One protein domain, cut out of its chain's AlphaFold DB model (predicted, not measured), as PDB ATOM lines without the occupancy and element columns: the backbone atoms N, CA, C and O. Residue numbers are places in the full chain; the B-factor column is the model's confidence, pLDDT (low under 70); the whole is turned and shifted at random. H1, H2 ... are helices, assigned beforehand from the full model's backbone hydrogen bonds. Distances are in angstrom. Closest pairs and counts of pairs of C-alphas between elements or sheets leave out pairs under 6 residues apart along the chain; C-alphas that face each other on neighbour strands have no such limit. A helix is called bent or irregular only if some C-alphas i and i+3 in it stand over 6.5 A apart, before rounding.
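What this domain is: This is residues 136 to 241 of the 310 residues of an uncharacterized protein of Ogataea parapolymorpha (strain ATCC 26012 / BCRC 20466 / JCM 22074 / NRRL Y-7560 / DL-1) (UniProt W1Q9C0). Helices H2, H3 and H4 fold back and forth as two successive hairpins, and the long helix H6 closes one end of this body, with short H5 packed on H6 and H2. At the other end of the longest axis a loop, residues 143 to 149, sticks out beyond H1 and H2. The 106 printed residues hold six named helices, H1 to H6 in chain order, and no named strand; the class is all helix, with mostly crossed packing. The whole is compact, with a radius of gyration of the C-alphas of 14.1 A, yet elongated, spanning 45 by 29 by 22 A.

Where its parts are: H6, residues 221 to 241, is 31.0 A long and ends at C-alpha 241 (24.826, -39.136, -41.650); it is irregular, with C-alphas 222 and 225 7.7 A apart. H5 is residues 212 to 218, 10.1 A. H2, residues 153 to 165, is 18.1 A. H3 is residues 171 to 181, 15.4 A, and H4 residues 193 to 203, 15.1 A. H1, residues 136 to 140, 6.0 A, begins at C-alpha 136 (30.715, -49.456, -14.868).

How they stand to each other: H6 touches H5 with residues 224 to 228 alone, closest at the C-alphas of Leu 224 and Ser 216, 6.2 A. H6 and H2 only just touch, with 3 pairs of C-alphas within 8 A, at a steep tilt of 62 degrees; the closest are Ala 227 and Leu 165, 5.7 A. The hairpin H3 and H4 touches at the C-alphas of Leu 177 and Lys 203, 5.3 A. H1 touches H2 at the C-alphas of Tyr 138 and Phe 157, 6.5 A. Every O i to N i+4 pair is within hydrogen-bond range in H1, H2, H3 and H4, against 2 of 3 in H5 and 14 of 17 in H6.

The domain as a whole: The C-alphas farthest apart, Gly 148 and Ser 240, are 47.1 A apart. The printed part has no cut; the links H1 to H2 and H3 to H4 are long. The pLDDT is under 70 at residues 141 to 152 and 188.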
ATOM      1  N   GLU A 136      29.547 -48.839 -15.490       85.25
ATOM      2  CA  GLU A 136      30.715 -49.456 -14.868       85.25
ATOM      3  C   GLU A 136      30.317 -50.653 -13.997       85.25
ATOM      4  O   GLU A 136      30.951 -51.708 -14.048       85.25
ATOM      5  N   THR A 137      29.219 -50.532 -13.250       81.44
ATOM      6  CA  THR A 137      28.672 -51.648 -12.468       81.44
ATOM      7  C   THR A 137      28.116 -52.758 -13.352       81.44
ATOM      8  O   THR A 137      28.316 -53.935 -13.057       81.44
ATOM      9  N   TYR A 138      27.495 -52.410 -14.480       78.94
ATOM     10  CA  TYR A 138      27.073 -53.375 -15.492       78.94
ATOM     11  C   TYR A 138      28.258 -54.136 -16.105       78.94
ATOM     12  O   TYR A 138      28.209 -55.356 -16.213       78.94
ATOM     13  N   LEU A 139      29.352 -53.462 -16.450       77.06
ATOM     14  CA  LEU A 139      30.560 -54.111 -16.970       77.06
ATOM     15  C   LEU A 139      31.216 -54.998 -15.909       77.06
ATOM     16  O   LEU A 139      31.603 -56.130 -16.189       77.06
ATOM     17  N   SER A 140      31.282 -54.500 -14.674       72.50
ATOM     18  CA  SER A 140      31.856 -55.235 -13.548       72.50
ATOM     19  C   SER A 140      31.060 -56.501 -13.238       72.50
ATOM     20  O   SER A 140      31.664 -57.518 -12.923       72.50
ATOM     21  N   SER A 141      29.731 -56.486 -13.407       62.50
ATOM     22  CA  SER A 141      28.825 -57.621 -13.143       62.50
ATOM     23  C   SER A 141      29.161 -58.930 -13.866       62.50
ATOM     24  O   SER A 141      28.730 -60.006 -13.443       62.50
ATOM     25  N   GLN A 142      29.925 -58.835 -14.954       60.19
ATOM     26  CA  GLN A 142      30.346 -59.960 -15.781       60.19
ATOM     27  C   GLN A 142      31.547 -60.719 -15.209       60.19
ATOM     28  O   GLN A 142      31.880 -61.792 -15.706       60.19
ATOM     29  N   LEU A 143      32.220 -60.178 -14.193       60.00
ATOM     30  CA  LEU A 143      33.363 -60.830 -13.567       60.00
ATOM     31  C   LEU A 143      32.894 -61.982 -12.662       60.00
ATOM     32  O   LEU A 143      32.015 -61.807 -11.819       60.00
ATOM     33  N   ASP A 144      33.552 -63.143 -12.765       53.41
ATOM     34  CA  ASP A 144      33.308 -64.344 -11.933       53.41
ATOM     35  C   ASP A 144      33.544 -64.125 -10.423       53.41
ATOM     36  O   ASP A 144      33.310 -65.016  -9.607       53.41
ATOM     37  N   PHE A 145      33.980 -62.926 -10.026       50.19
ATOM     38  CA  PHE A 145      34.189 -62.524  -8.636       50.19
ATOM     39  C   PHE A 145      32.922 -62.608  -7.765       50.19
ATOM     40  O   PHE A 145      33.031 -62.726  -6.545       50.19
ATOM     41  N   PHE A 146      31.722 -62.567  -8.353       52.44
ATOM     42  CA  PHE A 146      30.453 -62.515  -7.622       52.44
ATOM     43  C   PHE A 146      29.819 -63.905  -7.455       52.44
ATOM     44  O   PHE A 146      28.848 -64.245  -8.132       52.44
ATOM     45  N   ALA A 147      30.351 -64.706  -6.527       44.62
ATOM     46  CA  ALA A 147      29.763 -65.992  -6.121       44.62
ATOM     47  C   ALA A 147      28.587 -65.856  -5.117       44.62
ATOM     48  O   ALA A 147      28.020 -66.861  -4.690       44.62
ATOM     49  N   GLY A 148      28.223 -64.627  -4.720       46.97
ATOM     50  CA  GLY A 148      27.090 -64.315  -3.834       46.97
ATOM     51  C   GLY A 148      25.815 -63.871  -4.576       46.97
ATOM     52  O   GLY A 148      25.785 -63.902  -5.806       46.97
ATOM     53  N   PRO A 149      24.755 -63.445  -3.855       44.06
ATOM     54  CA  PRO A 149      23.606 -62.794  -4.467       44.06
ATOM     55  C   PRO A 149      24.102 -61.529  -5.156       44.06
ATOM     56  O   PRO A 149      24.667 -60.621  -4.549       44.06
ATOM     57  N   LYS A 150      23.973 -61.567  -6.472       51.56
ATOM     58  CA  LYS A 150      24.359 -60.503  -7.375       51.56
ATOM     59  C   LYS A 150      23.446 -59.297  -7.110       51.56
ATOM     60  O   LYS A 150      22.256 -59.523  -6.873       51.56
ATOM     61  N   PRO A 151      23.948 -58.048  -7.174       55.88
ATOM     62  CA  PRO A 151      23.085 -56.894  -7.416       55.88
ATOM     63  C   PRO A 151      22.089 -57.246  -8.517       55.88
ATOM     64  O   PRO A 151      22.436 -58.024  -9.410       55.88
ATOM     65  N   ASP A 152      20.870 -56.712  -8.462       67.12
ATOM     66  CA  ASP A 152      19.872 -56.940  -9.507       67.12
ATOM     67  C   ASP A 152      20.384 -56.352 -10.836       67.12
ATOM     68  O   ASP A 152      20.166 -55.187 -11.172       67.12
ATOM     69  N   PHE A 153      21.181 -57.148 -11.553       71.62
ATOM     70  CA  PHE A 153      21.913 -56.736 -12.742       71.62
ATOM     71  C   PHE A 153      20.965 -56.475 -13.902       71.62
ATOM     72  O   PHE A 153      21.253 -55.623 -14.743       71.62
ATOM     73  N   GLU A 154      19.819 -57.155 -13.910       76.75
ATOM     74  CA  GLU A 154      18.739 -56.870 -14.838       76.75
ATOM     75  C   GLU A 154      18.171 -55.473 -14.566       76.75
ATOM     76  O   GLU A 154      18.101 -54.654 -15.484       76.75
ATOM     77  N   ARG A 155      17.874 -55.137 -13.306       79.62
ATOM     78  CA  ARG A 155      17.421 -53.789 -12.928       79.62
ATOM     79  C   ARG A 155      18.478 -52.715 -13.166       79.62
ATOM     80  O   ARG A 155      18.139 -51.625 -13.623       79.62
ATOM     81  N   ASN A 156      19.756 -52.994 -12.903       82.81
ATOM     82  CA  ASN A 156      20.843 -52.065 -13.224       82.81
ATOM     83  C   ASN A 156      20.918 -51.794 -14.733       82.81
ATOM     84  O   ASN A 156      20.985 -50.644 -15.162       82.81
ATOM     85  N   PHE A 157      20.837 -52.847 -15.549       86.00
ATOM     86  CA  PHE A 157      20.784 -52.714 -16.998       86.00
ATOM     87  C   PHE A 157      19.565 -51.908 -17.454       86.00
ATOM     88  O   PHE A 157      19.710 -51.003 -18.275       86.00
ATOM     89  N   GLN A 158      18.382 -52.175 -16.896       87.38
ATOM     90  CA  GLN A 158      17.174 -51.400 -17.182       87.38
ATOM     91  C   GLN A 158      17.369 -49.912 -16.852       87.38
ATOM     92  O   GLN A 158      17.086 -49.066 -17.698       87.38
ATOM     93  N   LEU A 159      17.931 -49.582 -15.683       89.06
ATOM     94  CA  LEU A 159      18.239 -48.201 -15.291       89.06
ATOM     95  C   LEU A 159      19.275 -47.546 -16.212       89.06
ATOM     96  O   LEU A 159      19.135 -46.367 -16.549       89.06
ATOM     97  N   ALA A 160      20.296 -48.288 -16.647       92.44
ATOM     98  CA  ALA A 160      21.302 -47.798 -17.586       92.44
ATOM     99  C   ALA A 160      20.673 -47.474 -18.949       92.44
ATOM    100  O   ALA A 160      20.881 -46.386 -19.488       92.44
ATOM    101  N   VAL A 161      19.851 -48.382 -19.490       94.19
ATOM    102  CA  VAL A 161      19.137 -48.171 -20.757       94.19
ATOM    103  C   VAL A 161      18.132 -47.023 -20.629       94.19
ATOM    104  O   VAL A 161      18.092 -46.156 -21.500       94.19
ATOM    105  N   GLN A 162      17.371 -46.950 -19.538       95.00
ATOM    106  CA  GLN A 162      16.458 -45.839 -19.267       95.00
ATOM    107  C   GLN A 162      17.208 -44.499 -19.239       95.00
ATOM    108  O   GLN A 162      16.816 -43.555 -19.928       95.00
ATOM    109  N   SER A 163      18.310 -44.421 -18.487       95.94
ATOM    110  CA  SER A 163      19.147 -43.218 -18.397       95.94
ATOM    111  C   SER A 163      19.689 -42.820 -19.770       95.94
ATOM    112  O   SER A 163      19.672 -41.646 -20.132       95.94
ATOM    113  N   LEU A 164      20.100 -43.798 -20.580       96.69
ATOM    114  CA  LEU A 164      20.580 -43.597 -21.945       96.69
ATOM    115  C   LEU A 164      19.498 -43.050 -22.894       96.69
ATOM    116  O   LEU A 164      19.789 -42.214 -23.758       96.69
ATOM    117  N   LEU A 165      18.245 -43.484 -22.745       96.94
ATOM    118  CA  LEU A 165      17.120 -42.944 -23.514       96.94
ATOM    119  C   LEU A 165      16.743 -41.520 -23.077       96.94
ATOM    120  O   LEU A 165      16.327 -40.731 -23.921       96.94
ATOM    121  N   LEU A 166      16.974 -41.168 -21.809       97.00
ATOM    122  CA  LEU A 166      16.623 -39.877 -21.201       97.00
ATOM    123  C   LEU A 166      17.745 -38.821 -21.203       97.00
ATOM    124  O   LEU A 166      17.666 -37.827 -20.481       97.00
ATOM    125  N   ILE A 167      18.800 -39.010 -21.995       96.00
ATOM    126  CA  ILE A 167      19.822 -37.975 -22.229       96.00
ATOM    127  C   ILE A 167      19.789 -37.490 -23.682       96.00
ATOM    128  O   ILE A 167      19.366 -38.237 -24.567       96.00
ATOM    129  N   PRO A 168      20.235 -36.257 -23.980       93.81
ATOM    130  CA  PRO A 168      20.332 -35.766 -25.353       93.81
ATOM    131  C   PRO A 168      21.389 -36.510 -26.174       93.81
ATOM    132  O   PRO A 168      22.274 -37.187 -25.645       93.81
ATOM    133  N   TYR A 169      21.290 -36.388 -27.499       91.56
ATOM    134  CA  TYR A 169      22.350 -36.822 -28.405       91.56
ATOM    135  C   TYR A 169      23.649 -36.073 -28.076       91.56
ATOM    136  O   TYR A 169      23.654 -34.851 -27.929       91.56
ATOM    137  N   GLY A 170      24.756 -36.803 -27.971       90.62
ATOM    138  CA  GLY A 170      26.057 -36.238 -27.637       90.62
ATOM    139  C   GLY A 170      27.085 -37.321 -27.338       90.62
ATOM    140  O   GLY A 170      26.779 -38.514 -27.392       90.62
ATOM    141  N   TYR A 171      28.303 -36.896 -26.999       89.88
ATOM    142  CA  TYR A 171      29.418 -37.803 -26.728       89.88
ATOM    143  C   TYR A 171      29.078 -38.841 -25.649       89.88
ATOM    144  O   TYR A 171      29.234 -40.030 -25.899       89.88
ATOM    145  N   THR A 172      28.509 -38.416 -24.514       91.19
ATOM    146  CA  THR A 172      28.119 -39.309 -23.410       91.19
ATOM    147  C   THR A 172      27.157 -40.413 -23.858       91.19
ATOM    148  O   THR A 172      27.370 -41.575 -23.527       91.19
ATOM    149  N   LYS A 173      26.128 -40.084 -24.658       94.38
ATOM    150  CA  LYS A 173      25.183 -41.083 -25.192       94.38
ATOM    151  C   LYS A 173      25.878 -42.063 -26.136       94.38
ATOM    152  O   LYS A 173      25.653 -43.264 -26.041       94.38
ATOM    153  N   LEU A 174      26.690 -41.554 -27.061       92.25
ATOM    154  CA  LEU A 174      27.354 -42.381 -28.070       92.25
ATOM    155  C   LEU A 174      28.409 -43.304 -27.457       92.25
ATOM    156  O   LEU A 174      28.529 -44.453 -27.874       92.25
ATOM    157  N   ASP A 175      29.155 -42.819 -26.469       92.00
ATOM    158  CA  ASP A 175      30.136 -43.627 -25.754       92.00
ATOM    159  C   ASP A 175      29.454 -44.741 -24.947       92.00
ATOM    160  O   ASP A 175      29.763 -45.921 -25.123       92.00
ATOM    161  N   ALA A 176      28.410 -44.390 -24.196       92.75
ATOM    162  CA  ALA A 176      27.583 -45.345 -23.471       92.75
ATOM    163  C   ALA A 176      26.962 -46.426 -24.373       92.75
ATOM    164  O   ALA A 176      27.001 -47.610 -24.042       92.75
ATOM    165  N   LEU A 177      26.440 -46.046 -25.548       93.88
ATOM    166  CA  LEU A 177      25.922 -46.985 -26.550       93.88
ATOM    167  C   LEU A 177      26.989 -47.989 -27.004       93.88
ATOM    168  O   LEU A 177      26.693 -49.173 -27.175       93.88
ATOM    169  N   ARG A 178      28.233 -47.538 -27.215       91.25
ATOM    170  CA  ARG A 178      29.335 -48.416 -27.638       91.25
ATOM    171  C   ARG A 178      29.680 -49.432 -26.560       91.25
ATOM    172  O   ARG A 178      29.800 -50.612 -26.898       91.25
ATOM    173  N   GLN A 179      29.799 -48.979 -25.314       89.88
ATOM    174  CA  GLN A 179      30.099 -49.833 -24.166       89.88
ATOM    175  C   GLN A 179      28.992 -50.872 -23.945       89.88
ATOM    176  O   GLN A 179      29.265 -52.069 -23.910       89.88
ATOM    177  N   LEU A 180      27.733 -50.427 -23.887       88.62
ATOM    178  CA  LEU A 180      26.595 -51.282 -23.560       88.62
ATOM    179  C   LEU A 180      26.308 -52.310 -24.661       88.62
ATOM    180  O   LEU A 180      26.215 -53.504 -24.383       88.62
ATOM    181  N   VAL A 181      26.240 -51.892 -25.931       88.12
ATOM    182  CA  VAL A 181      25.961 -52.825 -27.040       88.12
ATOM    183  C   VAL A 181      27.100 -53.816 -27.255       88.12
ATOM    184  O   VAL A 181      26.844 -54.946 -27.657       88.12
ATOM    185  N   GLY A 182      28.352 -53.427 -26.982       82.00
ATOM    186  CA  GLY A 182      29.498 -54.338 -27.064       82.00
ATOM    187  C   GLY A 182      29.417 -55.532 -26.107       82.00
ATOM    188  O   GLY A 182      30.162 -56.489 -26.280       82.00
ATOM    189  N   GLN A 183      28.515 -55.484 -25.125       81.12
ATOM    190  CA  GLN A 183      28.455 -56.423 -24.011       81.12
ATOM    191  C   GLN A 183      27.127 -57.175 -23.898       81.12
ATOM    192  O   GLN A 183      26.990 -58.034 -23.031       81.12
ATOM    193  N   LEU A 184      26.156 -56.902 -24.777       81.38
ATOM    194  CA  LEU A 184      24.814 -57.500 -24.722       81.38
ATOM    195  C   LEU A 184      24.814 -59.034 -24.825       81.38
ATOM    196  O   LEU A 184      23.902 -59.678 -24.306       81.38
ATOM    197  N   ASP A 185      25.804 -59.627 -25.490       76.44
ATOM    198  CA  ASP A 185      25.887 -61.083 -25.682       76.44
ATOM    199  C   ASP A 185      26.535 -61.815 -24.498       76.44
ATOM    200  O   ASP A 185      26.333 -63.013 -24.336       76.44
ATOM    201  N   ASN A 186      27.230 -61.085 -23.623       73.75
ATOM    202  CA  ASN A 186      27.932 -61.631 -22.457       73.75
ATOM    203  C   ASN A 186      27.103 -61.507 -21.165       73.75
ATOM    204  O   ASN A 186      27.655 -61.458 -20.068       73.75
ATOM    205  N   GLN A 187      25.778 -61.374 -21.282       70.19
ATOM    206  CA  GLN A 187      24.912 -61.075 -20.143       70.19
ATOM    207  C   GLN A 187      24.428 -62.330 -19.415       70.19
ATOM    208  O   GLN A 187      24.064 -63.310 -20.066       70.19
ATOM    209  N   PRO A 188      24.336 -62.294 -18.069       66.25
ATOM    210  CA  PRO A 188      23.795 -63.402 -17.288       66.25
ATOM    211  C   PRO A 188      22.258 -63.492 -17.351       66.25
ATOM    212  O   PRO A 188      21.680 -64.399 -16.756       66.25
ATOM    213  N   PHE A 189      21.594 -62.569 -18.053       73.94
ATOM    214  CA  PHE A 189      20.144 -62.510 -18.243       73.94
ATOM    215  C   PHE A 189      19.785 -62.272 -19.715       73.94
ATOM    216  O   PHE A 189      20.576 -61.754 -20.513       73.94
ATOM    217  N   ALA A 190      18.564 -62.650 -20.089       77.44
ATOM    218  CA  ALA A 190      18.064 -62.458 -21.441       77.44
ATOM    219  C   ALA A 190      17.631 -61.000 -21.651       77.44
ATOM    220  O   ALA A 190      16.672 -60.532 -21.051       77.44
ATOM    221  N   VAL A 191      18.317 -60.289 -22.545       81.75
ATOM    222  CA  VAL A 191      17.867 -58.970 -23.014       81.75
ATOM    223  C   VAL A 191      16.895 -59.151 -24.174       81.75
ATOM    224  O   VAL A 191      17.244 -59.804 -25.163       81.75
ATOM    225  N   ASP A 192      15.720 -58.529 -24.068       87.25
ATOM    226  CA  ASP A 192      14.682 -58.549 -25.096       87.25
ATOM    227  C   ASP A 192      15.218 -58.133 -26.480       87.25
ATOM    228  O   ASP A 192      16.000 -57.186 -26.631       87.25
ATOM    229  N   LYS A 193      14.787 -58.855 -27.521       89.38
ATOM    230  CA  LYS A 193      15.279 -58.665 -28.892       89.38
ATOM    231  C   LYS A 193      14.991 -57.257 -29.419       89.38
ATOM    232  O   LYS A 193      15.822 -56.706 -30.136       89.38
ATOM    233  N   THR A 194      13.844 -56.676 -29.076       89.62
ATOM    234  CA  THR A 194      13.456 -55.342 -29.541       89.62
ATOM    235  C   THR A 194      14.335 -54.262 -28.919       89.62
ATOM    236  O   THR A 194      14.827 -53.391 -29.638       89.62
ATOM    237  N   VAL A 195      14.652 -54.389 -27.626       90.12
ATOM    238  CA  VAL A 195      15.600 -53.513 -26.920       90.12
ATOM    239  C   VAL A 195      16.992 -53.624 -27.542       90.12
ATOM    240  O   VAL A 195      17.618 -52.607 -27.844       90.12
ATOM    241  N   ARG A 196      17.462 -54.849 -27.826       90.75
ATOM    242  CA  ARG A 196      18.741 -55.070 -28.528       90.75
ATOM    243  C   ARG A 196      18.769 -54.372 -29.888       90.75
ATOM    244  O   ARG A 196      19.750 -53.705 -30.208       90.75
ATOM    245  N   THR A 197      17.710 -54.506 -30.687       92.00
ATOM    246  CA  THR A 197      17.619 -53.870 -32.009       92.00
ATOM    247  C   THR A 197      17.605 -52.345 -31.909       92.00
ATOM    248  O   THR A 197      18.340 -51.697 -32.652       92.00
ATOM    249  N   LEU A 198      16.844 -51.770 -30.972       93.81
ATOM    250  CA  LEU A 198      16.837 -50.327 -30.716       93.81
ATOM    251  C   LEU A 198      18.252 -49.820 -30.407       93.81
ATOM    252  O   LEU A 198      18.749 -48.914 -31.072       93.81
ATOM    253  N   LEU A 199      18.926 -50.446 -29.443       93.44
ATOM    254  CA  LEU A 199      20.270 -50.055 -29.022       93.44
ATOM    255  C   LEU A 199      21.310 -50.229 -30.135       93.44
ATOM    256  O   LEU A 199      22.189 -49.384 -30.284       93.44
ATOM    257  N   ALA A 200      21.206 -51.288 -30.941       92.62
ATOM    258  CA  ALA A 200      22.089 -51.511 -32.082       92.62
ATOM    259  C   ALA A 200      21.899 -50.446 -33.175       92.62
ATOM    260  O   ALA A 200      22.887 -49.893 -33.663       92.62
ATOM    261  N   ASN A 201      20.649 -50.118 -33.520       93.38
ATOM    262  CA  ASN A 201      20.341 -49.055 -34.478       93.38
ATOM    263  C   ASN A 201      20.867 -47.707 -33.979       93.38
ATOM    264  O   ASN A 201      21.503 -46.976 -34.738       93.38
ATOM    265  N   MET A 202      20.679 -47.417 -32.687       94.75
ATOM    266  CA  MET A 202      21.253 -46.237 -32.055       94.75
ATOM    267  C   MET A 202      22.783 -46.264 -32.138       94.75
ATOM    268  O   MET A 202      23.350 -45.364 -32.738       94.75
ATOM    269  N   LYS A 203      23.485 -47.293 -31.649       94.12
ATOM    270  CA  LYS A 203      24.961 -47.359 -31.711       94.12
ATOM    271  C   LYS A 203      25.517 -47.130 -33.120       94.12
ATOM    272  O   LYS A 203      26.542 -46.469 -33.264       94.12
ATOM    273  N   ASN A 204      24.864 -47.697 -34.132       91.44
ATOM    274  CA  ASN A 204      25.275 -47.578 -35.532       91.44
ATOM    275  C   ASN A 204      24.788 -46.284 -36.196       91.44
ATOM    276  O   ASN A 204      25.045 -46.073 -37.378       91.44
ATOM    277  N   GLU A 205      24.078 -45.443 -35.446       91.56
ATOM    278  CA  GLU A 205      23.546 -44.154 -35.882       91.56
ATOM    279  C   GLU A 205      22.669 -44.294 -37.131       91.56
ATOM    280  O   GLU A 205      22.672 -43.454 -38.029       91.56
ATOM    281  N   GLN A 206      21.926 -45.399 -37.181       91.44
ATOM    282  CA  GLN A 206      20.950 -45.694 -38.216       91.44
ATOM    283  C   GLN A 206      19.615 -45.058 -37.848       91.44
ATOM    284  O   GLN A 206      19.271 -44.961 -36.673       91.44
ATOM    285  N   VAL A 207      18.856 -44.639 -38.857       92.56
ATOM    286  CA  VAL A 207      17.500 -44.119 -38.661       92.56
ATOM    287  C   VAL A 207      16.537 -45.289 -38.472       92.56
ATOM    288  O   VAL A 207      16.591 -46.260 -39.229       92.56
ATOM    289  N   PHE A 208      15.647 -45.204 -37.482       93.81
ATOM    290  CA  PHE A 208      14.692 -46.267 -37.153       93.81
ATOM    291  C   PHE A 208      13.299 -45.718 -36.806       93.81
ATOM    292  O   PHE A 208      13.190 -44.590 -36.320       93.81
ATOM    293  N   PRO A 209      12.228 -46.510 -37.016       94.50
ATOM    294  CA  PRO A 209      10.890 -46.151 -36.560       94.50
ATOM    295  C   PRO A 209      10.819 -46.144 -35.029       94.50
ATOM    296  O   PRO A 209      11.384 -47.018 -34.367       94.50
ATOM    297  N   ILE A 210      10.113 -45.166 -34.463       94.62
ATOM    298  CA  ILE A 210       9.956 -45.020 -33.016       94.62
ATOM    299  C   ILE A 210       8.662 -45.711 -32.592       94.62
ATOM    300  O   ILE A 210       7.567 -45.183 -32.766       94.62
ATOM    301  N   ASP A 211       8.799 -46.895 -31.999       92.00
ATOM    302  CA  ASP A 211       7.681 -47.609 -31.393       92.00
ATOM    303  C   ASP A 211       7.500 -47.173 -29.934       92.00
ATOM    304  O   ASP A 211       8.270 -47.531 -29.036       92.00
ATOM    305  N   ARG A 212       6.445 -46.395 -29.694       92.75
ATOM    306  CA  ARG A 212       6.118 -45.871 -28.368       92.75
ATOM    307  C   ARG A 212       5.787 -46.973 -27.357       92.75
ATOM    308  O   ARG A 212       6.022 -46.768 -26.167       92.75
ATOM    309  N   HIS A 213       5.285 -48.128 -27.799       91.62
ATOM    310  CA  HIS A 213       5.026 -49.259 -26.913       91.62
ATOM    311  C   HIS A 213       6.337 -49.840 -26.376       91.62
ATOM    312  O   HIS A 213       6.467 -49.998 -25.163       91.62
ATOM    313  N   ILE A 214       7.334 -50.048 -27.241       90.75
ATOM    314  CA  ILE A 214       8.669 -50.515 -26.829       90.75
ATOM    315  C   ILE A 214       9.297 -49.521 -25.843       90.75
ATOM    316  O   ILE A 214       9.761 -49.918 -24.777       90.75
ATOM    317  N   VAL A 215       9.257 -48.216 -26.138       93.31
ATOM    318  CA  VAL A 215       9.827 -47.197 -25.234       93.31
ATOM    319  C   VAL A 215       9.112 -47.189 -23.875       93.31
ATOM    320  O   VAL A 215       9.770 -47.049 -22.847       93.31
ATOM    321  N   SER A 216       7.792 -47.405 -23.844       93.56
ATOM    322  CA  SER A 216       7.006 -47.446 -22.598       93.56
ATOM    323  C   SER A 216       7.307 -48.640 -21.689       93.56
ATOM    324  O   SER A 216       6.999 -48.587 -20.502       93.56
ATOM    325  N   GLN A 217       7.919 -49.701 -22.224       91.31
ATOM    326  CA  GLN A 217       8.386 -50.840 -21.428       91.31
ATOM    327  C   GLN A 217       9.734 -50.558 -20.747       91.31
ATOM    328  O   GLN A 217      10.092 -51.242 -19.795       91.31
ATOM    329  N   ILE A 218      10.480 -49.561 -21.232       91.94
ATOM    330  CA  ILE A 218      11.828 -49.221 -20.757       91.94
ATOM    331  C   ILE A 218      11.794 -47.983 -19.856       91.94
ATOM    332  O   ILE A 218      12.497 -47.910 -18.853       91.94
ATOM    333  N   VAL A 219      11.008 -46.977 -20.244       93.62
ATOM    334  CA  VAL A 219      10.976 -45.664 -19.600       93.62
ATOM    335  C   VAL A 219       9.675 -45.503 -18.807       93.62
ATOM    336  O   VAL A 219       8.603 -45.788 -19.344       93.62
ATOM    337  N   PRO A 220       9.726 -44.983 -17.564       89.75
ATOM    338  CA  PRO A 220       8.535 -44.688 -16.777       89.75
ATOM    339  C   PRO A 220       7.535 -43.808 -17.531       89.75
ATOM    340  O   PRO A 220       7.915 -42.843 -18.193       89.75
ATOM    341  N   SER A 221       6.240 -44.084 -17.360       93.00
ATOM    342  CA  SER A 221       5.151 -43.414 -18.090       93.00
ATOM    343  C   SER A 221       5.207 -41.882 -18.028       93.00
ATOM    344  O   SER A 221       5.005 -41.221 -19.041       93.00
ATOM    345  N   HIS A 222       5.557 -41.316 -16.871       92.31
ATOM    346  CA  HIS A 222       5.675 -39.868 -16.663       92.31
ATOM    347  C   HIS A 222       6.850 -39.207 -17.414       92.31
ATOM    348  O   HIS A 222       6.925 -37.982 -17.458       92.31
ATOM    349  N   ARG A 223       7.768 -39.993 -17.996       94.12
ATOM    350  CA  ARG A 223       8.918 -39.534 -18.803       94.12
ATOM    351  C   ARG A 223       8.868 -40.033 -20.249       94.12
ATOM    352  O   ARG A 223       9.802 -39.795 -21.012       94.12
ATOM    353  N   LEU A 224       7.802 -40.732 -20.636       95.31
ATOM    354  CA  LEU A 224       7.695 -41.362 -21.949       95.31
ATOM    355  C   LEU A 224       7.776 -40.336 -23.088       95.31
ATOM    356  O   LEU A 224       8.504 -40.556 -24.052       95.31
ATOM    357  N   ASP A 225       7.068 -39.212 -22.968       95.19
ATOM    358  CA  ASP A 225       7.072 -38.157 -23.990       95.19
ATOM    359  C   ASP A 225       8.453 -37.545 -24.203       95.19
ATOM    360  O   ASP A 225       8.869 -37.323 -25.337       95.19
ATOM    361  N   GLU A 226       9.196 -37.338 -23.121       96.19
ATOM    362  CA  GLU A 226      10.560 -36.830 -23.192       96.19
ATOM    363  C   GLU A 226      11.499 -37.829 -23.869       96.19
ATOM    364  O   GLU A 226      12.248 -37.450 -24.767       96.19
ATOM    365  N   ALA A 227      11.439 -39.112 -23.498       96.69
ATOM    366  CA  ALA A 227      12.249 -40.141 -24.145       96.69
ATOM    367  C   ALA A 227      11.941 -40.247 -25.645       96.69
ATOM    368  O   ALA A 227      12.857 -40.339 -26.463       96.69
ATOM    369  N   VAL A 228      10.659 -40.190 -26.021       96.31
ATOM    370  CA  VAL A 228      10.235 -40.183 -27.427       96.31
ATOM    371  C   VAL A 228      10.776 -38.948 -28.145       96.31
ATOM    372  O   VAL A 228      11.364 -39.091 -29.214       96.31
ATOM    373  N   LEU A 229      10.664 -37.756 -27.557       96.12
ATOM    374  CA  LEU A 229      11.209 -36.524 -28.130       96.12
ATOM    375  C   LEU A 229      12.728 -36.618 -28.347       96.12
ATOM    376  O   LEU A 229      13.224 -36.278 -29.422       96.12
ATOM    377  N   LEU A 230      13.468 -37.131 -27.364       96.81
ATOM    378  CA  LEU A 230      14.913 -37.332 -27.466       96.81
ATOM    379  C   LEU A 230      15.283 -38.355 -28.549       96.81
ATOM    380  O   LEU A 230      16.301 -38.187 -29.219       96.81
ATOM    381  N   LEU A 231      14.464 -39.389 -28.761       96.50
ATOM    382  CA  LEU A 231      14.628 -40.347 -29.859       96.50
ATOM    383  C   LEU A 231      14.298 -39.739 -31.228       96.50
ATOM    384  O   LEU A 231      14.966 -40.061 -32.211       96.50
ATOM    385  N   ILE A 232      13.316 -38.837 -31.313       96.44
ATOM    386  CA  ILE A 232      13.039 -38.076 -32.540       96.44
ATOM    387  C   ILE A 232      14.256 -37.214 -32.880       96.44
ATOM    388  O   ILE A 232      14.792 -37.316 -33.982       96.44
ATOM    389  N   GLN A 233      14.754 -36.435 -31.915       95.75
ATOM    390  CA  GLN A 233      15.953 -35.612 -32.090       95.75
ATOM    391  C   GLN A 233      17.171 -36.455 -32.482       95.75
ATOM    392  O   GLN A 233      17.903 -36.095 -33.404       95.75
ATOM    393  N   TYR A 234      17.353 -37.607 -31.829       96.00
ATOM    394  CA  TYR A 234      18.387 -38.579 -32.174       96.00
ATOM    395  C   TYR A 234      18.312 -38.978 -33.648       96.00
ATOM    396  O   TYR A 234      19.305 -38.898 -34.366       96.00
ATOM    397  N   ASN A 235      17.129 -39.377 -34.108       95.44
ATOM    398  CA  ASN A 235      16.913 -39.833 -35.471       95.44
ATOM    399  C   ASN A 235      17.071 -38.717 -36.516       95.44
ATOM    400  O   ASN A 235      17.573 -38.981 -37.611       95.44
ATOM    401  N   ILE A 236      16.690 -37.475 -36.199       95.12
ATOM    402  CA  ILE A 236      16.946 -36.312 -37.064       95.12
ATOM    403  C   ILE A 236      18.458 -36.120 -37.245       95.12
ATOM    404  O   ILE A 236      18.934 -35.964 -38.369       95.12
ATOM    405  N   ILE A 237      19.231 -36.189 -36.157       93.94
ATOM    406  CA  ILE A 237      20.692 -36.052 -36.214       93.94
ATOM    407  C   ILE A 237      21.323 -37.251 -36.938       93.94
ATOM    408  O   ILE A 237      22.156 -37.068 -37.820       93.94
ATOM    409  N   ALA A 238      20.890 -38.480 -36.656       91.94
ATOM    410  CA  ALA A 238      21.338 -39.681 -37.367       91.94
ATOM    411  C   ALA A 238      21.037 -39.611 -38.880       91.94
ATOM    412  O   ALA A 238      21.833 -40.056 -39.713       91.94
ATOM    413  N   SER A 239      19.925 -38.972 -39.262       92.94
ATOM    414  CA  SER A 239      19.570 -38.746 -40.666       92.94
ATOM    415  C   SER A 239      20.615 -37.909 -41.401       92.94
ATOM    416  O   SER A 239      20.855 -38.166 -42.581       92.94
ATOM    417  N   SER A 240      21.311 -36.993 -40.719       92.25
ATOM    418  CA  SER A 240      22.367 -36.172 -41.327       92.25
ATOM    419  C   SER A 240      23.583 -36.984 -41.787       92.25
ATOM    420  O   SER A 240      24.372 -36.514 -42.605       92.25
ATOM    421  N   LYS A 241      23.750 -38.207 -41.267       88.19
ATOM    422  CA  LYS A 241      24.826 -39.136 -41.650       88.19
ATOM    423  C   LYS A 241      24.459 -39.992 -42.855       88.19
ATOM    424  O   LYS A 241      25.342 -40.468 -43.563       88.19
TER     425      LYS A 241